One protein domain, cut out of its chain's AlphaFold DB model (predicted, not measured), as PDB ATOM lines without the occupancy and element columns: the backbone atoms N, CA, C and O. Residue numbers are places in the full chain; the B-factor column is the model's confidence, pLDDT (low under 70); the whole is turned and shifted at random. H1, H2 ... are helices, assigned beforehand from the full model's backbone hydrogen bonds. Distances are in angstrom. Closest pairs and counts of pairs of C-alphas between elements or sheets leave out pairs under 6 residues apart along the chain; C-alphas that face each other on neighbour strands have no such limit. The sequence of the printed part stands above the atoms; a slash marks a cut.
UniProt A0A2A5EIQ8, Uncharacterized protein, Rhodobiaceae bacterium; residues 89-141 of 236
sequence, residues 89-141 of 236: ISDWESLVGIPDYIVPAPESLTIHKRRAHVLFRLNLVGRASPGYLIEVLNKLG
ATOM      1  N   ILE A  89     -15.086 -21.982 -46.600       92.00
ATOM      2  CA  ILE A  89     -15.389 -23.368 -46.212       92.00
ATOM      3  C   ILE A  89     -16.244 -24.104 -47.257       92.00
ATOM      4  O   ILE A  89     -16.037 -25.292 -47.479       92.00
ATOM      5  N   SER A  90     -17.161 -23.409 -47.936       90.50
ATOM      6  CA  SER A  90     -17.986 -23.989 -49.006       90.50
ATOM      7  C   SER A  90     -17.162 -24.401 -50.225       90.50
ATOM      8  O   SER A  90     -17.456 -25.413 -50.863       90.50
ATOM      9  N   ASP A  91     -16.114 -23.639 -50.537       91.50
ATOM     10  CA  ASP A  91     -15.225 -23.925 -51.662       91.50
ATOM     11  C   ASP A  91     -14.368 -25.154 -51.348       91.50
ATOM     12  O   ASP A  91     -14.212 -26.042 -52.185       91.50
ATOM     13  N   TRP A  92     -13.892 -25.257 -50.103       92.00
ATOM     14  CA  TRP A  92     -13.200 -26.443 -49.599       92.00
ATOM     15  C   TRP A  92     -14.077 -27.694 -49.619       92.00
ATOM     16  O   TRP A  92     -13.612 -28.752 -50.034       92.00
ATOM     17  N   GLU A  93     -15.335 -27.589 -49.195       89.06
ATOM     18  CA  GLU A  93     -16.299 -28.694 -49.250       89.06
ATOM     19  C   GLU A  93     -16.546 -29.148 -50.687       89.06
ATOM     20  O   GLU A  93     -16.466 -30.343 -50.970       89.06
ATOM     21  N   SER A  94     -16.730 -28.198 -51.606       88.06
ATOM     22  CA  SER A  94     -16.882 -28.484 -53.034       88.06
ATOM     23  C   SER A  94     -15.642 -29.177 -53.607       88.06
ATOM     24  O   SER A  94     -15.771 -30.135 -54.369       88.06
ATOM     25  N   LEU A  95     -14.439 -28.752 -53.198       88.06
ATOM     26  CA  LEU A  95     -13.171 -29.352 -53.619       88.06
ATOM     27  C   LEU A  95     -13.050 -30.823 -53.195       88.06
ATOM     28  O   LEU A  95     -12.552 -31.643 -53.966       88.06
ATOM     29  N   VAL A  96     -13.495 -31.169 -51.983       85.50
ATOM     30  CA  VAL A  96     -13.457 -32.554 -51.479       85.50
ATOM     31  C   VAL A  96     -14.716 -33.368 -51.804       85.50
ATOM     32  O   VAL A  96     -14.785 -34.545 -51.446       85.50
ATOM     33  N   GLY A  97     -15.701 -32.771 -52.485       81.62
ATOM     34  CA  GLY A  97     -16.946 -33.425 -52.889       81.62
ATOM     35  C   GLY A  97     -17.960 -33.631 -51.759       81.62
ATOM     36  O   GLY A  97     -18.666 -34.633 -51.760       81.62
ATOM     37  N   ILE A  98     -18.012 -32.720 -50.784       80.00
ATOM     38  CA  ILE A  98     -19.033 -32.648 -49.727       80.00
ATOM     39  C   ILE A  98     -20.085 -31.602 -50.151       80.00
ATOM     40  O   ILE A  98     -19.696 -30.547 -50.653       80.00
ATOM     41  N   PRO A  99     -21.396 -31.819 -49.937       74.00
ATOM     42  CA  PRO A  99     -22.033 -32.950 -49.260       74.00
ATOM     43  C   PRO A  99     -22.059 -34.226 -50.097       74.00
ATOM     44  O   PRO A  99     -22.176 -34.190 -51.319       74.00
ATOM     45  N   ASP A 100     -22.017 -35.362 -49.410       67.38
ATOM     46  CA  ASP A 100     -22.207 -36.664 -50.029       67.38
ATOM     47  C   ASP A 100     -23.059 -37.573 -49.142       67.38
ATOM     48  O   ASP A 100     -23.656 -37.144 -48.160       67.38
ATOM     49  N   TYR A 101     -23.164 -38.843 -49.508       59.22
ATOM     50  CA  TYR A 101     -23.978 -39.793 -48.758       59.22
ATOM     51  C   TYR A 101     -23.398 -40.127 -47.364       59.22
ATOM     52  O   TYR A 101     -24.133 -40.647 -46.533       59.22
ATOM     53  N   ILE A 102     -22.103 -39.860 -47.101       61.59
ATOM     54  CA  ILE A 102     -21.474 -40.051 -45.777       61.59
ATOM     55  C   ILE A 102     -21.677 -38.812 -44.903       61.59
ATOM     56  O   ILE A 102     -21.949 -38.914 -43.707       61.59
ATOM     57  N   VAL A 103     -21.450 -37.634 -45.486       65.81
ATOM     58  CA  VAL A 103     -21.454 -36.366 -44.761       65.81
ATOM     59  C   VAL A 103     -22.735 -35.612 -45.114       65.81
ATOM     60  O   VAL A 103     -22.850 -35.132 -46.246       65.81
ATOM     61  N   PRO A 104     -23.686 -35.484 -44.166       64.75
ATOM     62  CA  PRO A 104     -24.961 -34.826 -44.418       64.75
ATOM     63  C   PRO A 104     -24.767 -33.357 -44.800       64.75
ATOM     64  O   PRO A 104     -23.709 -32.767 -44.570       64.75
ATOM     65  N   ALA A 105     -25.818 -32.760 -45.366       68.38
ATOM     66  CA  ALA A 105     -25.790 -31.384 -45.843       68.38
ATOM     67  C   ALA A 105     -25.216 -30.417 -44.776       68.38
ATOM     68  O   ALA A 105     -25.687 -30.404 -43.627       68.38
ATOM     69  N   PRO A 106     -24.212 -29.595 -45.144       65.25
ATOM     70  CA  PRO A 106     -23.397 -28.822 -44.203       65.25
ATOM     71  C   PRO A 106     -24.173 -27.734 -43.453       65.25
ATOM     72  O   PRO A 106     -23.696 -27.238 -42.434       65.25
ATOM     73  N   GLU A 107     -25.378 -27.385 -43.912       67.38
ATOM     74  CA  GLU A 107     -26.241 -26.346 -43.331       67.38
ATOM     75  C   GLU A 107     -26.679 -26.649 -41.889       67.38
ATOM     76  O   GLU A 107     -26.999 -25.735 -41.133       67.38
ATOM     77  N   SER A 108     -26.643 -27.921 -41.480       67.38
ATOM     78  CA  SER A 108     -26.984 -28.357 -40.118       67.38
ATOM     79  C   SER A 108     -25.777 -28.468 -39.169       67.38
ATOM     80  O   SER A 108     -25.945 -28.734 -37.977       67.38
ATOM     81  N   LEU A 109     -24.551 -28.272 -39.671       75.38
ATOM     82  CA  LEU A 109     -23.308 -28.535 -38.941       75.38
ATOM     83  C   LEU A 109     -22.613 -27.247 -38.489       75.38
ATOM     84  O   LEU A 109     -22.565 -26.239 -39.192       75.38
ATOM     85  N   THR A 110     -21.986 -27.297 -37.310       85.19
ATOM     86  CA  THR A 110     -21.123 -26.205 -36.840       85.19
ATOM     87  C   THR A 110     -19.875 -26.080 -37.721       85.19
ATOM     88  O   THR A 110     -19.387 -27.073 -38.264       85.19
ATOM     89  N   ILE A 111     -19.297 -24.875 -37.812       85.56
ATOM     90  CA  ILE A 111     -18.090 -24.623 -38.624       85.56
ATOM     91  C   ILE A 111     -16.925 -25.559 -38.259       85.56
ATOM     92  O   ILE A 111     -16.205 -26.034 -39.132       85.56
ATOM     93  N   HIS A 112     -16.782 -25.899 -36.975       84.62
ATOM     94  CA  HIS A 112     -15.762 -26.836 -36.501       84.62
ATOM     95  C   HIS A 112     -15.967 -28.252 -37.052       84.62
ATOM     96  O   HIS A 112     -15.008 -28.869 -37.512       84.62
ATOM     97  N   LYS A 113     -17.210 -28.757 -37.057       82.50
ATOM     98  CA  LYS A 113     -17.528 -30.073 -37.630       82.50
ATOM     99  C   LYS A 113     -17.294 -30.091 -39.140       82.50
ATOM    100  O   LYS A 113     -16.685 -31.028 -39.644       82.50
ATOM    101  N   ARG A 114     -17.689 -29.027 -39.845       87.75
ATOM    102  CA  ARG A 114     -17.457 -28.872 -41.293       87.75
ATOM    103  C   ARG A 114     -15.971 -28.965 -41.648       87.75
ATOM    104  O   ARG A 114     -15.583 -29.790 -42.471       87.75
ATOM    105  N   ARG A 115     -15.114 -28.226 -40.933       88.25
ATOM    106  CA  ARG A 115     -13.649 -28.320 -41.082       88.25
ATOM    107  C   ARG A 115     -13.121 -29.726 -40.809       88.25
ATOM    108  O   ARG A 115     -12.280 -30.215 -41.558       88.25
ATOM    109  N   ALA A 116     -13.618 -30.393 -39.765       84.12
ATOM    110  CA  ALA A 116     -13.210 -31.759 -39.439       84.12
ATOM    111  C   ALA A 116     -13.539 -32.745 -40.572       84.12
ATOM    112  O   ALA A 116     -12.702 -33.582 -40.899       84.12
ATOM    113  N   HIS A 117     -14.701 -32.615 -41.222       82.50
ATOM    114  CA  HIS A 117     -15.059 -33.438 -42.380       82.50
ATOM    115  C   HIS A 117     -14.157 -33.180 -43.596       82.50
ATOM    116  O   HIS A 117     -13.709 -34.136 -44.232       82.50
ATOM    117  N   VAL A 118     -13.839 -31.915 -43.889       86.25
ATOM    118  CA  VAL A 118     -12.897 -31.553 -44.965       86.25
ATOM    119  C   VAL A 118     -11.516 -32.153 -44.697       86.25
ATOM    120  O   VAL A 118     -10.940 -32.812 -45.559       86.25
ATOM    121  N   LEU A 119     -10.991 -31.993 -43.483       85.50
ATOM    122  CA  LEU A 119      -9.684 -32.537 -43.108       85.50
ATOM    123  C   LEU A 119      -9.663 -34.049 -43.119       85.50
ATOM    124  O   LEU A 119      -8.682 -34.647 -43.542       85.50
ATOM    125  N   PHE A 120     -10.742 -34.670 -42.665       78.25
ATOM    126  CA  PHE A 120     -10.898 -36.106 -42.730       78.25
ATOM    127  C   PHE A 120     -10.776 -36.607 -44.179       78.25
ATOM    128  O   PHE A 120     -10.050 -37.565 -44.425       78.25
ATOM    129  N   ARG A 121     -11.398 -35.920 -45.148       77.88
ATOM    130  CA  ARG A 121     -11.268 -36.245 -46.578       77.88
ATOM    131  C   ARG A 121      -9.862 -36.038 -47.114       77.88
ATOM    132  O   ARG A 121      -9.361 -36.902 -47.824       77.88
ATOM    133  N   LEU A 122      -9.218 -34.930 -46.764       82.56
ATOM    134  CA  LEU A 122      -7.843 -34.652 -47.185       82.56
ATOM    135  C   LEU A 122      -6.841 -35.649 -46.580       82.56
ATOM    136  O   LEU A 122      -5.875 -36.028 -47.234       82.56
ATOM    137  N   ASN A 123      -7.103 -36.112 -45.356       75.50
ATOM    138  CA  ASN A 123      -6.272 -37.064 -44.619       75.50
ATOM    139  C   ASN A 123      -6.683 -38.527 -44.817       75.50
ATOM    140  O   ASN A 123      -6.088 -39.410 -44.189       75.50
ATOM    141  N   LEU A 124      -7.677 -38.812 -45.667       69.00
ATOM    142  CA  LEU A 124      -7.983 -40.174 -46.097       69.00
ATOM    143  C   LEU A 124      -6.820 -40.663 -46.963       69.00
ATOM    144  O   LEU A 124      -6.828 -40.608 -48.191       69.00
ATOM    145  N   VAL A 125      -5.779 -41.151 -46.293       56.44
ATOM    146  CA  VAL A 125      -4.729 -41.943 -46.915       56.44
ATOM    147  C   VAL A 125      -5.436 -43.119 -47.576       56.44
ATOM    148  O   VAL A 125      -6.250 -43.776 -46.931       56.44
ATOM    149  N   GLY A 126      -5.127 -43.402 -48.843       56.16
ATOM    150  CA  GLY A 126      -5.740 -44.471 -49.649       56.16
ATOM    151  C   GLY A 126      -5.513 -45.908 -49.142       56.16
ATOM    152  O   GLY A 126      -5.415 -46.838 -49.940       56.16
ATOM    153  N   ARG A 127      -5.395 -46.128 -47.830       57.56
ATOM    154  CA  ARG A 127      -5.485 -47.441 -47.199       57.56
ATOM    155  C   ARG A 127      -6.952 -47.835 -47.108       57.56
ATOM    156  O   ARG A 127      -7.728 -47.243 -46.377       57.56
ATOM    157  N   ALA A 128      -7.310 -48.895 -47.816       62.72
ATOM    158  CA  ALA A 128      -8.623 -49.520 -47.730       62.72
ATOM    159  C   ALA A 128      -8.590 -50.777 -46.839       62.72
ATOM    160  O   ALA A 128      -9.182 -51.793 -47.201       62.72
ATOM    161  N   SER A 129      -7.859 -50.752 -45.714       65.19
ATOM    162  CA  SER A 129      -7.886 -51.876 -44.771       65.19
ATOM    163  C   SER A 129      -9.142 -51.805 -43.885       65.19
ATOM    164  O   SER A 129      -9.540 -50.707 -43.489       65.19
ATOM    165  N   PRO A 130      -9.768 -52.946 -43.536       63.19
ATOM    166  CA  PRO A 130     -10.975 -52.973 -42.705       63.19
ATOM    167  C   PRO A 130     -10.812 -52.255 -41.363       63.19
ATOM    168  O   PRO A 130     -11.645 -51.432 -41.006       63.19
ATOM    169  N   GLY A 131      -9.707 -52.510 -40.650       69.69
ATOM    170  CA  GLY A 131      -9.438 -51.870 -39.357       69.69
ATOM    171  C   GLY A 131      -9.354 -50.347 -39.458       69.69
ATOM    172  O   GLY A 131      -9.977 -49.645 -38.668       69.69
ATOM    173  N   TYR A 132      -8.685 -49.835 -40.496       66.56
ATOM    174  CA  TYR A 132      -8.599 -48.397 -40.745       66.56
ATOM    175  C   TYR A 132      -9.978 -47.784 -41.017       66.56
ATOM    176  O   TYR A 132     -10.321 -46.757 -40.442       66.56
ATOM    177  N   LEU A 133     -10.795 -48.425 -41.856       68.62
ATOM    178  CA  LEU A 133     -12.141 -47.938 -42.164       68.62
ATOM    179  C   LEU A 133     -13.065 -47.954 -40.932       68.62
ATOM    180  O   LEU A 133     -13.856 -47.031 -40.759       68.62
ATOM    181  N   ILE A 134     -12.936 -48.943 -40.042       70.94
ATOM    182  CA  ILE A 134     -13.675 -48.981 -38.769       70.94
ATOM    183  C   ILE A 134     -13.241 -47.827 -37.851       70.94
ATOM    184  O   ILE A 134     -14.086 -47.122 -37.302       70.94
ATOM    185  N   GLU A 135     -11.935 -47.581 -37.708       73.06
ATOM    186  CA  GLU A 135     -11.414 -46.444 -36.930       73.06
ATOM    187  C   GLU A 135     -11.911 -45.098 -37.466       73.06
ATOM    188  O   GLU A 135     -12.265 -44.198 -36.701       73.06
ATOM    189  N   VAL A 136     -11.951 -44.972 -38.788       66.81
ATOM    190  CA  VAL A 136     -12.493 -43.821 -39.502       66.81
ATOM    191  C   VAL A 136     -13.965 -43.582 -39.149       66.81
ATOM    192  O   VAL A 136     -14.327 -42.462 -38.791       66.81
ATOM    193  N   LEU A 137     -14.805 -44.618 -39.202       66.25
ATOM    194  CA  LEU A 137     -16.233 -44.506 -38.885       66.25
ATOM    195  C   LEU A 137     -16.459 -44.108 -37.426       66.25
ATOM    196  O   LEU A 137     -17.249 -43.206 -37.145       66.25
ATOM    197  N   ASN A 138     -15.679 -44.687 -36.512       71.12
ATOM    198  CA  ASN A 138     -15.713 -44.316 -35.101       71.12
ATOM    199  C   ASN A 138     -15.395 -42.822 -34.898       71.12
ATOM    200  O   ASN A 138     -16.092 -42.143 -34.147       71.12
ATOM    201  N   LYS A 139     -14.382 -42.282 -35.595       69.81
ATOM    202  CA  LYS A 139     -14.008 -40.853 -35.516       69.81
ATOM    203  C   LYS A 139     -15.074 -39.913 -36.081       69.81
ATOM    204  O   LYS A 139     -15.184 -38.782 -35.617       69.81
ATOM    205  N   LEU A 140     -15.851 -40.369 -37.062       61.78
ATOM    206  CA  LEU A 140     -16.952 -39.609 -37.658       61.78
ATOM    207  C   LEU A 140     -18.240 -39.641 -36.820       61.78
ATOM    208  O   LEU A 140     -19.189 -38.936 -37.154       61.78
ATOM    209  N   GLY A 141     -18.265 -40.404 -35.721       64.88
ATOM    210  CA  GLY A 141     -19.430 -40.517 -34.842       64.88
ATOM    211  C   GLY A 141     -20.378 -41.661 -35.202       64.88
ATOM    212  O   GLY A 141     -21.506 -41.671 -34.721       64.88
TER     213      GLY A 141
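AT A GLANCE: This is residues 89 to 141 of the 236 residues of an uncharacterized protein of Rhodobiaceae bacterium (UniProt A0A2A5EIQ8). Two helices, H2 and the shorter H1, are packed side by side and run the same way, with a long loop leading from the end of H1 back to the start of H2. The third helix, H3, is set off from this pair at the far end of a bowed link; there the chain folds back, and residues 125 to 131, of which 130 and 131 belong to H3, stick out. The printed part has 53 residues with three named helices, in the order H1, H2, H3, and no named strand; the class is all helix. The whole is compact, with a radius of gyration of the C-alphas of 11.3 A, and spans 31 by 20 by 18 A.

IN THESE COORDINATES: H2, the longest helix, holds residues 111 to 122 and is 16.7 A long from first to last C-alpha, beginning at C-alpha 111 at (-18.090, -24.623, -38.624). H1 holds residues 89 to 96, 10.8 A, and begins at C-alpha 89 at (-15.389, -23.368, -46.212). H3 holds residues 130 to 139, 14.4 A, and ends at C-alpha 139 at (-14.008, -40.853, -35.516).

HOW THE PARTS SIT: H2 touches H1, with the C-alphas of Glu 93 and Val 118 the closest, 6.2 A apart. Their lines stand at a shallow tilt of 21 degrees, the same way, and their centres are 9.8 A apart. H3 is apart from H2 and from H1. In H1, H2 and H3 every O i to N i+4 pair is within hydrogen-bond range.

THE WHOLE: The C-alphas of Glu 107 and Ser 129 are the two farthest apart, at 31.5 A. The printed part has no cut. The link from H1 to H2, residues 97 to 110, is long; that from H2 to H3, 7 residues, is short. The mean pLDDT of the printed part is 74.7, and residues 100 to 108, 124 to 133, 136 to 137 and 139 to 141 are under 70.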